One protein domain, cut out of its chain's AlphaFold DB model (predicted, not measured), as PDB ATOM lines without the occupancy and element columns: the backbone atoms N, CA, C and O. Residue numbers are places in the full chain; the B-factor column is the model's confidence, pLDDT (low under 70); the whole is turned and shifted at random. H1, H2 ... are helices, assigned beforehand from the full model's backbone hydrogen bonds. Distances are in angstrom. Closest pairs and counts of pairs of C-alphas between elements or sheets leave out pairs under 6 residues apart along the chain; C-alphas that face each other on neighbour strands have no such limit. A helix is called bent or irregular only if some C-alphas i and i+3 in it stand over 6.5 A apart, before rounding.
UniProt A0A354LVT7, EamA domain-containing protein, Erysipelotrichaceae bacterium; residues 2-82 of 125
ATOM      1  N   ALA A   2      21.087 -14.207 -28.254       74.69
ATOM      2  CA  ALA A   2      20.421 -15.351 -27.614       74.69
ATOM      3  C   ALA A   2      21.391 -16.465 -27.159       74.69
ATOM      4  O   ALA A   2      21.304 -16.920 -26.025       74.69
ATOM      5  N   SER A   3      22.377 -16.831 -27.987       75.00
ATOM      6  CA  SER A   3      23.389 -17.849 -27.653       75.00
ATOM      7  C   SER A   3      24.218 -17.513 -26.407       75.00
ATOM      8  O   SER A   3      24.427 -18.380 -25.565       75.00
ATOM      9  N   GLY A   4      24.640 -16.255 -26.249       76.12
ATOM     10  CA  GLY A   4      25.396 -15.802 -25.075       76.12
ATOM     11  C   GLY A   4      24.583 -15.893 -23.783       76.12
ATOM     12  O   GLY A   4      25.107 -16.316 -22.754       76.12
ATOM     13  N   LEU A   5      23.283 -15.580 -23.849       80.31
ATOM     14  CA  LEU A   5      22.377 -15.714 -22.708       80.31
ATOM     15  C   LEU A   5      22.167 -17.188 -22.333       80.31
ATOM     16  O   LEU A   5      22.329 -17.550 -21.167       80.31
ATOM     17  N   THR A   6      21.875 -18.054 -23.310       83.06
ATOM     18  CA  THR A   6      21.720 -19.503 -23.087       83.06
ATOM     19  C   THR A   6      22.994 -20.117 -22.511       83.06
ATOM     20  O   THR A   6      22.929 -20.935 -21.594       83.06
ATOM     21  N   PHE A   7      24.158 -19.679 -22.990       80.12
ATOM     22  CA  PHE A   7      25.450 -20.139 -22.502       80.12
ATOM     23  C   PHE A   7      25.726 -19.703 -21.054       80.12
ATOM     24  O   PHE A   7      26.141 -20.520 -20.229       80.12
ATOM     25  N   ALA A   8      25.439 -18.444 -20.712       81.25
ATOM     26  CA  ALA A   8      25.561 -17.956 -19.341       81.25
ATOM     27  C   ALA A   8      24.628 -18.723 -18.387       81.25
ATOM     28  O   ALA A   8      25.062 -19.174 -17.325       81.25
ATOM     29  N   PHE A   9      23.372 -18.955 -18.788       82.56
ATOM     30  CA  PHE A   9      22.445 -19.793 -18.023       82.56
ATOM     31  C   PHE A   9      22.950 -21.226 -17.863       82.56
ATOM     32  O   PHE A   9      22.833 -21.786 -16.772       82.56
ATOM     33  N   TYR A  10      23.518 -21.814 -18.918       83.00
ATOM     34  CA  TYR A  10      24.113 -23.145 -18.864       83.00
ATOM     35  C   TYR A  10      25.251 -23.204 -17.842       83.00
ATOM     36  O   TYR A  10      25.219 -24.070 -16.975       83.00
ATOM     37  N   LEU A  11      26.199 -22.263 -17.866       80.75
ATOM     38  CA  LEU A  11      27.313 -22.232 -16.912       80.75
ATOM     39  C   LEU A  11      26.853 -22.045 -15.466       80.75
ATOM     40  O   LEU A  11      27.321 -22.760 -14.582       80.75
ATOM     41  N   VAL A  12      25.915 -21.126 -15.224       81.69
ATOM     42  CA  VAL A  12      25.377 -20.888 -13.877       81.69
ATOM     43  C   VAL A  12      24.609 -22.108 -13.377       81.69
ATOM     44  O   VAL A  12      24.757 -22.478 -12.216       81.69
ATOM     45  N   LYS A  13      23.814 -22.769 -14.231       79.25
ATOM     46  CA  LYS A  13      23.171 -24.042 -13.875       79.25
ATOM     47  C   LYS A  13      24.202 -25.142 -13.647       79.25
ATOM     48  O   LYS A  13      24.026 -25.924 -12.722       79.25
ATOM     49  N   MET A  14      25.266 -25.202 -14.445       79.31
ATOM     50  CA  MET A  14      26.296 -26.230 -14.310       79.31
ATOM     51  C   MET A  14      27.020 -26.136 -12.961       79.31
ATOM     52  O   MET A  14      27.277 -27.160 -12.328       79.31
ATOM     53  N   ASP A  15      27.276 -24.906 -12.520       75.56
ATOM     54  CA  ASP A  15      27.913 -24.560 -11.249       75.56
ATOM     55  C   ASP A  15      26.954 -24.732 -10.054       75.56
ATOM     56  O   ASP A  15      27.249 -25.462  -9.111       75.56
ATOM     57  N   LYS A  16      25.745 -24.149 -10.117       73.94
ATOM     58  CA  LYS A  16      24.778 -24.168  -9.001       73.94
ATOM     59  C   LYS A  16      24.030 -25.486  -8.815       73.94
ATOM     60  O   LYS A  16      23.676 -25.811  -7.689       73.94
ATOM     61  N   ALA A  17      23.739 -26.223  -9.887       68.44
ATOM     62  CA  ALA A  17      23.023 -27.501  -9.797       68.44
ATOM     63  C   ALA A  17      23.966 -28.692  -9.556       68.44
ATOM     64  O   ALA A  17      23.559 -29.838  -9.727       68.44
ATOM     65  N   GLU A  18      25.236 -28.428  -9.221       67.94
ATOM     66  CA  GLU A  18      26.284 -29.435  -9.031       67.94
ATOM     67  C   GLU A  18      26.428 -30.413 -10.213       67.94
ATOM     68  O   GLU A  18      26.958 -31.513 -10.063       67.94
ATOM     69  N   LEU A  19      26.013 -30.016 -11.424       66.44
ATOM     70  CA  LEU A  19      26.191 -30.822 -12.640       66.44
ATOM     71  C   LEU A  19      27.675 -31.039 -12.953       66.44
ATOM     72  O   LEU A  19      28.033 -32.002 -13.625       66.44
ATOM     73  N   VAL A  20      28.538 -30.173 -12.424       66.50
ATOM     74  CA  VAL A  20      29.991 -30.356 -12.366       66.50
ATOM     75  C   VAL A  20      30.411 -31.632 -11.612       66.50
ATOM     76  O   VAL A  20      31.432 -32.221 -11.957       66.50
ATOM     77  N   LYS A  21      29.641 -32.091 -10.615       69.00
ATOM     78  CA  LYS A  21      29.887 -33.355  -9.892       69.00
ATOM     79  C   LYS A  21      29.291 -34.568 -10.609       69.00
ATOM     80  O   LYS A  21      29.632 -35.705 -10.284       69.00
ATOM     81  N   MET A  22      28.393 -34.353 -11.572       77.19
ATOM     82  CA  MET A  22      27.851 -35.434 -12.386       77.19
ATOM     83  C   MET A  22      28.936 -35.954 -13.330       77.19
ATOM     84  O   MET A  22      29.678 -35.175 -13.925       77.19
ATOM     85  N   ASN A  23      29.004 -37.279 -13.494       80.38
ATOM     86  CA  ASN A  23      29.964 -37.903 -14.401       80.38
ATOM     87  C   ASN A  23      29.895 -37.238 -15.788       80.38
ATOM     88  O   ASN A  23      28.830 -37.212 -16.410       80.38
ATOM     89  N   ALA A  24      31.035 -36.729 -16.259       78.31
ATOM     90  CA  ALA A  24      31.166 -36.036 -17.533       78.31
ATOM     91  C   ALA A  24      30.596 -36.837 -18.710       78.31
ATOM     92  O   ALA A  24      29.951 -36.262 -19.575       78.31
ATOM     93  N   LEU A  25      30.749 -38.170 -18.703       78.81
ATOM     94  CA  LEU A  25      30.165 -39.049 -19.723       78.81
ATOM     95  C   LEU A  25      28.644 -38.936 -19.756       78.81
ATOM     96  O   LEU A  25      28.051 -38.846 -20.826       78.81
ATOM     97  N   LYS A  26      28.008 -38.905 -18.581       80.50
ATOM     98  CA  LYS A  26      26.555 -38.781 -18.470       80.50
ATOM     99  C   LYS A  26      26.100 -37.401 -18.949       80.50
ATOM    100  O   LYS A  26      25.105 -37.312 -19.661       80.50
ATOM    101  N   LEU A  27      26.836 -36.338 -18.610       82.06
ATOM    102  CA  LEU A  27      26.511 -34.986 -19.070       82.06
ATOM    103  C   LEU A  27      26.672 -34.854 -20.591       82.06
ATOM    104  O   LEU A  27      25.746 -34.401 -21.258       82.06
ATOM    105  N   SER A  28      27.803 -35.300 -21.144       84.00
ATOM    106  CA  SER A  28      28.047 -35.294 -22.589       84.00
ATOM    107  C   SER A  28      27.030 -36.140 -23.348       84.00
ATOM    108  O   SER A  28      26.606 -35.733 -24.422       84.00
ATOM    109  N   PHE A  29      26.587 -37.271 -22.788       82.88
ATOM    110  CA  PHE A  29      25.534 -38.088 -23.387       82.88
ATOM    111  C   PHE A  29      24.198 -37.339 -23.472       82.88
ATOM    112  O   PHE A  29      23.586 -37.309 -24.536       82.88
ATOM    113  N   TYR A  30      23.762 -36.685 -22.387       85.00
ATOM    114  CA  TYR A  30      22.528 -35.891 -22.408       85.00
ATOM    115  C   TYR A  30      22.608 -34.710 -23.378       85.00
ATOM    116  O   TYR A  30      21.646 -34.458 -24.102       85.00
ATOM    117  N   LEU A  31      23.750 -34.017 -23.420       84.38
ATOM    118  CA  LEU A  31      23.980 -32.929 -24.371       84.38
ATOM    119  C   LEU A  31      23.923 -33.439 -25.813       84.38
ATOM    120  O   LEU A  31      23.174 -32.893 -26.615       84.38
ATOM    121  N   ALA A  32      24.634 -34.526 -26.123       85.19
ATOM    122  CA  ALA A  32      24.637 -35.116 -27.458       85.19
ATOM    123  C   ALA A  32      23.237 -35.580 -27.894       85.19
ATOM    124  O   ALA A  32      22.854 -35.376 -29.045       85.19
ATOM    125  N   LEU A  33      22.453 -36.159 -26.979       86.38
ATOM    126  CA  LEU A  33      21.083 -36.592 -27.257       86.38
ATOM    127  C   LEU A  33      20.173 -35.396 -27.563       86.38
ATOM    128  O   LEU A  33      19.436 -35.428 -28.546       86.38
ATOM    129  N   PHE A  34      20.267 -34.323 -26.776       87.56
ATOM    130  CA  PHE A  34      19.499 -33.102 -27.013       87.56
ATOM    131  C   PHE A  34      19.882 -32.440 -28.342       87.56
ATOM    132  O   PHE A  34      19.010 -32.171 -29.163       87.56
ATOM    133  N   THR A  35      21.183 -32.287 -28.611       86.19
ATOM    134  CA  THR A  35      21.689 -31.754 -29.884       86.19
ATOM    135  C   THR A  35      21.251 -32.607 -31.077       86.19
ATOM    136  O   THR A  35      20.894 -32.066 -32.117       86.19
ATOM    137  N   THR A  36      21.211 -33.934 -30.932       86.75
ATOM    138  CA  THR A  36      20.715 -34.829 -31.990       86.75
ATOM    139  C   THR A  36      19.238 -34.570 -32.285       86.75
ATOM    140  O   THR A  36      18.868 -34.461 -33.450       86.75
ATOM    141  N   ILE A  37      18.399 -34.426 -31.253       89.06
ATOM    142  CA  ILE A  37      16.969 -34.119 -31.420       89.06
ATOM    143  C   ILE A  37      16.780 -32.746 -32.076       89.06
ATOM    144  O   ILE A  37      15.966 -32.618 -32.991       89.06
ATOM    145  N   GLU A  38      17.535 -31.732 -31.649       86.75
ATOM    146  CA  GLU A  38      17.479 -30.387 -32.232       86.75
ATOM    147  C   GLU A  38      17.861 -30.396 -33.714       86.75
ATOM    148  O   GLU A  38      17.105 -29.885 -34.541       86.75
ATOM    149  N   ILE A  39      18.991 -31.020 -34.061       86.25
ATOM    150  CA  ILE A  39      19.458 -31.122 -35.449       86.25
ATOM    151  C   ILE A  39      18.456 -31.911 -36.291       86.25
ATOM    152  O   ILE A  39      18.130 -31.484 -37.395       86.25
ATOM    153  N   PHE A  40      17.934 -33.028 -35.781       85.56
ATOM    154  CA  PHE A  40      16.949 -33.836 -36.497       85.56
ATOM    155  C   PHE A  40      15.656 -33.054 -36.751       85.56
ATOM    156  O   PHE A  40      15.137 -33.054 -37.865       85.56
ATOM    157  N   THR A  41      15.174 -32.321 -35.747       87.06
ATOM    158  CA  THR A  41      13.969 -31.494 -35.872       87.06
ATOM    159  C   THR A  41      14.188 -30.347 -36.857       87.06
ATOM    160  O   THR A  41      13.349 -30.128 -37.723       87.06
ATOM    161  N   MET A  42      15.329 -29.653 -36.788       84.12
ATOM    162  CA  MET A  42      15.706 -28.599 -37.743       84.12
ATOM    163  C   MET A  42      15.859 -29.141 -39.168       84.12
ATOM    164  O   MET A  42      15.465 -28.486 -40.134       84.12
ATOM    165  N   ASN A  43      16.392 -30.355 -39.314       84.00
ATOM    166  CA  ASN A  43      16.570 -30.985 -40.614       84.00
ATOM    167  C   ASN A  43      15.236 -31.255 -41.330       84.00
ATOM    168  O   ASN A  43      15.202 -31.161 -42.553       84.00
ATOM    169  N   LEU A  44      14.136 -31.483 -40.603       80.31
ATOM    170  CA  LEU A  44      12.802 -31.607 -41.210       80.31
ATOM    171  C   LEU A  44      12.361 -30.334 -41.949       80.31
ATOM    172  O   LEU A  44      11.592 -30.425 -42.903       80.31
ATOM    173  N   PHE A  45      12.854 -29.164 -41.534       79.81
ATOM    174  CA  PHE A  45      12.507 -27.875 -42.138       79.81
ATOM    175  C   PHE A  45      13.509 -27.424 -43.205       79.81
ATOM    176  O   PHE A  45      13.109 -26.801 -44.183       79.81
ATOM    177  N   ILE A  46      14.799 -27.716 -43.010       79.06
ATOM    178  CA  ILE A  46      15.897 -27.154 -43.817       79.06
ATOM    179  C   ILE A  46      16.440 -28.173 -44.842       79.06
ATOM    180  O   ILE A  46      16.952 -27.785 -45.881       79.06
ATOM    181  N   GLN A  47      16.301 -29.480 -44.587       72.50
ATOM    182  CA  GLN A  47      16.769 -30.589 -45.440       72.50
ATOM    183  C   GLN A  47      18.260 -30.571 -45.849       72.50
ATOM    184  O   GLN A  47      18.662 -31.313 -46.737       72.50
ATOM    185  N   ASP A  48      19.114 -29.824 -45.145       69.00
ATOM    186  CA  ASP A  48      20.546 -29.684 -45.479       69.00
ATOM    187  C   ASP A  48      21.469 -30.803 -44.949       69.00
ATOM    188  O   ASP A  48      22.674 -30.803 -45.208       69.00
ATOM    189  N   VAL A  49      20.958 -31.771 -44.179       68.38
ATOM    190  CA  VAL A  49      21.804 -32.845 -43.628       68.38
ATOM    191  C   VAL A  49      22.095 -33.883 -44.709       68.38
ATOM    192  O   VAL A  49      21.240 -34.678 -45.101       68.38
ATOM    193  N   VAL A  50      23.344 -33.898 -45.168       73.38
ATOM    194  CA  VAL A  50      23.845 -34.864 -46.146       73.38
ATOM    195  C   VAL A  50      24.249 -36.155 -45.436       73.38
ATOM    196  O   VAL A  50      25.313 -36.251 -44.833       73.38
ATOM    197  N   PHE A  51      23.411 -37.185 -45.547       71.00
ATOM    198  CA  PHE A  51      23.691 -38.523 -45.004       71.00
ATOM    199  C   PHE A  51      24.533 -39.411 -45.934       71.00
ATOM    200  O   PHE A  51      24.831 -40.549 -45.593       71.00
ATOM    201  N   LYS A  52      24.907 -38.935 -47.125       74.19
ATOM    202  CA  LYS A  52      25.820 -39.648 -48.029       74.19
ATOM    203  C   LYS A  52      27.227 -39.085 -47.857       74.19
ATOM    204  O   LYS A  52      27.610 -38.156 -48.560       74.19
ATOM    205  N   MET A  53      27.979 -39.643 -46.916       77.12
ATOM    206  CA  MET A  53      29.398 -39.333 -46.725       77.12
ATOM    207  C   MET A  53      30.242 -40.598 -46.885       77.12
ATOM    208  O   MET A  53      29.737 -41.713 -46.754       77.12
ATOM    209  N   ASP A  54      31.523 -40.425 -47.198       87.31
ATOM    210  CA  ASP A  54      32.462 -41.540 -47.296       87.31
ATOM    211  C   ASP A  54      32.747 -42.156 -45.911       87.31
ATOM    212  O   ASP A  54      32.640 -41.482 -44.880       87.31
ATOM    213  N   VAL A  55      33.137 -43.435 -45.869       86.69
ATOM    214  CA  VAL A  55      33.428 -44.148 -44.607       86.69
ATOM    215  C   VAL A  55      34.541 -43.449 -43.816       86.69
ATOM    216  O   VAL A  55      34.462 -43.362 -42.587       86.69
ATOM    217  N   LEU A  56      35.539 -42.878 -44.502       89.31
ATOM    218  CA  LEU A  56      36.590 -42.094 -43.848       89.31
ATOM    219  C   LEU A  56      36.039 -40.824 -43.194       89.31
ATOM    220  O   LEU A  56      36.448 -40.477 -42.086       89.31
ATOM    221  N   SER A  57      35.084 -40.150 -43.837       86.50
ATOM    222  CA  SER A  57      34.447 -38.952 -43.281       86.50
ATOM    223  C   SER A  57      33.686 -39.268 -41.996       86.50
ATOM    224  O   SER A  57      33.801 -38.520 -41.029       86.50
ATOM    225  N   TYR A  58      32.982 -40.403 -41.935       86.38
ATOM    226  CA  TYR A  58      32.342 -40.855 -40.695       86.38
ATOM    227  C   TYR A  58      33.350 -41.128 -39.576       86.38
ATOM    228  O   TYR A  58      33.115 -40.734 -38.432       86.38
ATOM    229  N   GLY A  59      34.489 -41.749 -39.898       88.00
ATOM    230  CA  GLY A  59      35.570 -41.963 -38.934       88.00
ATOM    231  C   GLY A  59      36.117 -40.649 -38.369       88.00
ATOM    232  O   GLY A  59      36.241 -40.498 -37.152       88.00
ATOM    233  N   LEU A  60      36.377 -39.665 -39.235       87.94
ATOM    234  CA  LEU A  60      36.839 -38.335 -38.825       87.94
ATOM    235  C   LEU A  60      35.793 -37.590 -37.988       87.94
ATOM    236  O   LEU A  60      36.153 -36.971 -36.989       87.94
ATOM    237  N   LEU A  61      34.510 -37.681 -38.346       88.06
ATOM    238  CA  LEU A  61      33.416 -37.088 -37.574       88.06
ATOM    239  C   LEU A  61      33.300 -37.699 -36.176       88.06
ATOM    240  O   LEU A  61      33.055 -36.970 -35.215       88.06
ATOM    241  N   LEU A  62      33.517 -39.009 -36.040       85.88
ATOM    242  CA  LEU A  62      33.521 -39.681 -34.740       85.88
ATOM    243  C   LEU A  62      34.657 -39.149 -33.860       85.88
ATOM    244  O   LEU A  62      34.415 -38.753 -32.717       85.88
ATOM    245  N   VAL A  63      35.879 -39.083 -34.397       89.25
ATOM    246  CA  VAL A  63      37.026 -38.510 -33.676       89.25
ATOM    247  C   VAL A  63      36.732 -37.060 -33.296       89.25
ATOM    248  O   VAL A  63      36.851 -36.694 -32.128       89.25
ATOM    249  N   LEU A  64      36.264 -36.250 -34.246       87.81
ATOM    250  CA  LEU A  64      35.910 -34.857 -34.002       87.81
ATOM    251  C   LEU A  64      34.887 -34.726 -32.870       87.81
ATOM    252  O   LEU A  64      35.097 -33.914 -31.975       87.81
ATOM    253  N   ALA A  65      33.824 -35.533 -32.866       86.00
ATOM    254  CA  ALA A  65      32.786 -35.499 -31.838       86.00
ATOM    255  C   ALA A  65      33.315 -35.885 -30.445       86.00
ATOM    256  O   ALA A  65      32.950 -35.259 -29.446       86.00
ATOM    257  N   LEU A  66      34.210 -36.874 -30.354       85.31
ATOM    258  CA  LEU A  66      34.827 -37.253 -29.078       85.31
ATOM    259  C   LEU A  66      35.685 -36.119 -28.499       85.31
ATOM    260  O   LEU A  66      35.599 -35.825 -27.304       85.31
ATOM    261  N   PHE A  67      36.477 -35.445 -29.332       86.31
ATOM    262  CA  PHE A  67      37.301 -34.324 -28.880       86.31
ATOM    263  C   PHE A  67      36.467 -33.061 -28.603       86.31
ATOM    264  O   PHE A  67      36.657 -32.404 -27.578       86.31
ATOM    265  N   SER A  68      35.514 -32.730 -29.473       82.56
ATOM    266  CA  SER A  68      34.756 -31.475 -29.396       82.56
ATOM    267  C   SER A  68      33.616 -31.502 -28.381       82.56
ATOM    268  O   SER A  68      33.305 -30.461 -27.809       82.56
ATOM    269  N   SER A  69      33.004 -32.661 -28.117       84.88
ATOM    270  CA  SER A  69      31.959 -32.788 -27.095       84.88
ATOM    271  C   SER A  69      32.492 -33.387 -25.810       84.88
ATOM    272  O   SER A  69      32.442 -32.728 -24.772       84.88
ATOM    273  N   PHE A  70      33.002 -34.619 -25.838       82.88
ATOM    274  CA  PHE A  70      33.341 -35.307 -24.593       82.88
ATOM    275  C   PHE A  70      34.523 -34.642 -23.881       82.88
ATOM    276  O   PHE A  70      34.380 -34.183 -22.745       82.88
ATOM    277  N   LEU A  71      35.664 -34.511 -24.562       85.81
ATOM    278  CA  LEU A  71      36.853 -33.909 -23.958       85.81
ATOM    279  C   LEU A  71      36.613 -32.439 -23.573       85.81
ATOM    280  O   LEU A  71      36.981 -32.027 -22.472       85.81
ATOM    281  N   ALA A  72      35.925 -31.672 -24.423       85.50
ATOM    282  CA  ALA A  72      35.566 -30.288 -24.118       85.50
ATOM    283  C   ALA A  72      34.650 -30.166 -22.887       85.50
ATOM    284  O   ALA A  72      34.861 -29.284 -22.055       85.50
ATOM    285  N   THR A  73      33.660 -31.054 -22.731       84.44
ATOM    286  CA  THR A  73      32.761 -31.051 -21.563       84.44
ATOM    287  C   THR A  73      33.528 -31.386 -20.287       84.44
ATOM    288  O   THR A  73      33.350 -30.704 -19.280       84.44
ATOM    289  N   VAL A  74      34.425 -32.379 -20.326       85.56
ATOM    290  CA  VAL A  74      35.282 -32.750 -19.182       85.56
ATOM    291  C   VAL A  74      36.173 -31.578 -18.764       85.56
ATOM    292  O   VAL A  74      36.239 -31.236 -17.581       85.56
ATOM    293  N   LEU A  75      36.857 -30.948 -19.725       85.56
ATOM    294  CA  LEU A  75      37.733 -29.803 -19.468       85.56
ATOM    295  C   LEU A  75      36.944 -28.608 -18.931       85.56
ATOM    296  O   LEU A  75      37.392 -27.960 -17.986       85.56
ATOM    297  N   LEU A  76      35.752 -28.354 -19.475       84.38
ATOM    298  CA  LEU A  76      34.873 -27.302 -18.982       84.38
ATOM    299  C   LEU A  76      34.414 -27.572 -17.551       84.38
ATOM    300  O   LEU A  76      34.486 -26.669 -16.722       84.38
ATOM    301  N   GLN A  77      33.950 -28.787 -17.254       82.94
ATOM    302  CA  GLN A  77      33.532 -29.157 -15.903       82.94
ATOM    303  C   GLN A  77      34.675 -28.942 -14.916       82.94
ATOM    304  O   GLN A  77      34.471 -28.281 -13.904       82.94
ATOM    305  N   LYS A  78      35.889 -29.417 -15.236       83.12
ATOM    306  CA  LYS A  78      37.073 -29.180 -14.398       83.12
ATOM    307  C   LYS A  78      37.411 -27.695 -14.267       83.12
ATOM    308  O   LYS A  78      37.718 -27.250 -13.167       83.12
ATOM    309  N   GLY A  79      37.329 -26.928 -15.353       81.88
ATOM    310  CA  GLY A  79      37.569 -25.485 -15.342       81.88
ATOM    311  C   GLY A  79      36.594 -24.740 -14.429       81.88
ATOM    312  O   GLY A  79      37.022 -23.909 -13.633       81.88
ATOM    313  N   VAL A  80      35.306 -25.086 -14.479       84.12
ATOM    314  CA  VAL A  80      34.283 -24.524 -13.581       84.12
ATOM    315  C   VAL A  80      34.500 -24.987 -12.139       84.12
ATOM    316  O   VAL A  80      34.412 -24.165 -11.237       84.12
ATOM    317  N   LEU A  81      34.862 -26.251 -11.907       82.62
ATOM    318  CA  LEU A  81      35.140 -26.778 -10.562       82.62
ATOM    319  C   LEU A  81      36.331 -26.057  -9.899       82.62
ATOM    320  O   LEU A  81      36.301 -25.788  -8.704       82.62
ATOM    321  N   LEU A  82      37.372 -25.732 -10.673       82.25
ATOM    322  CA  LEU A  82      38.592 -25.089 -10.173       82.25
ATOM    323  C   LEU A  82      38.483 -23.562 -10.056       82.25
ATOM    324  O   LEU A  82      39.101 -22.975  -9.171       82.25
TER     325      LEU A  82
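Overview. This is residues 2 to 82 of the 125 residues of the protein "EamA domain-containing protein" of Erysipelotrichaceae bacterium (UniProt A0A354LVT7). Look first for an open V of two helices: H3, the longest, makes the long side, and H2 starts beside the later half of H3 and runs away from it, so that the far ends stand wide apart and the link of residues 47 to 54 spans the open end. H1 is a third, shorter helix near the last residues of H3; it comes near H3 only with its own last residues, and its residues 2 to 10 stick out. The printed part has 81 residues with three named helices, H1, H2 and H3 in that order along the chain, and no named strand; its class is all helix. The whole is loose, with a radius of gyration of the C-alphas of 15.0 A, and only just elongated, spanning 42 by 28 by 19 A.

Arrangement. Begin with H3, residues 55 to 82, the longest helix. H2, residues 24 to 46, touches H3, with 10 pairs of C-alphas within 8 A. The closest C-alphas of the two are those of Ala 24 and Val 74, 5.5 A apart. Look for the place where they touch in a part of each helix alone, residues 24 to 32 of H2 and residues 69 to 77 of H3. The two run opposite ways at a steep tilt of 52 degrees, and their centres are 14.5 A apart. Now go to H1, residues 2 to 16, which only just touches H3, with 3 pairs of C-alphas within 8 A. Here the closest C-alphas are those of Asp 15 and Val 80, 6.8 A apart, and the two helices touch with residues 14 to 15 of H1 and residues 77 to 81 of H3 alone. H1 and H3 run the same way at a steep tilt of 56 degrees, with their centres 19.1 A apart. H1 and H2 are apart, though they follow each other in the chain. Along the backbone, each O i to N i+4 pair inside H1 is within hydrogen-bond range; in H2 it is 18 of 19 pairs and in H3 22 of 24.

Along the chain. Find C-alpha 55 at (33.428, -44.148, -44.607); from there H3 runs 39.7 A to C-alpha 82 at (38.592, -25.089, -10.173). H3 is neither bent nor irregular, but only just: C-alphas 68 and 71 are 6.3 A apart. H2 begins at C-alpha 24 at (31.166, -36.036, -17.533) and ends at C-alpha 46, its first and last C-alphas 31.7 A apart. H1 begins at C-alpha 2 at (20.421, -15.351, -27.614) and measures 21.1 A to C-alpha 16.

Size, cuts and confidence. The two C-alphas farthest apart are those of Lys 16 and Asp 54, at 42.7 A, while the first and last printed C-alphas, of Ala 2 and Leu 82, are 27.0 A apart. The printed part has no cut. Both links are short: 7 residues between H1 and H2, and 8 between H2 and H3. Look for the stretches that stand free at residues 2 to 10, which belong to H1; at residues 33 to 38, which belong to H2; at residues 41 to 48, of which 41 to 46 belong to H2; and at residues 50 to 64, of which 55 to 64 belong to H3. Without them the body has 43 residues, spans 37 by 19 by 15 A and has a radius of gyration of 10.8 A. In the B-factor column the mean pLDDT of the printed part is 81.4, and the model's confidence is under 70 at residues 17 to 21 and 48 to 49.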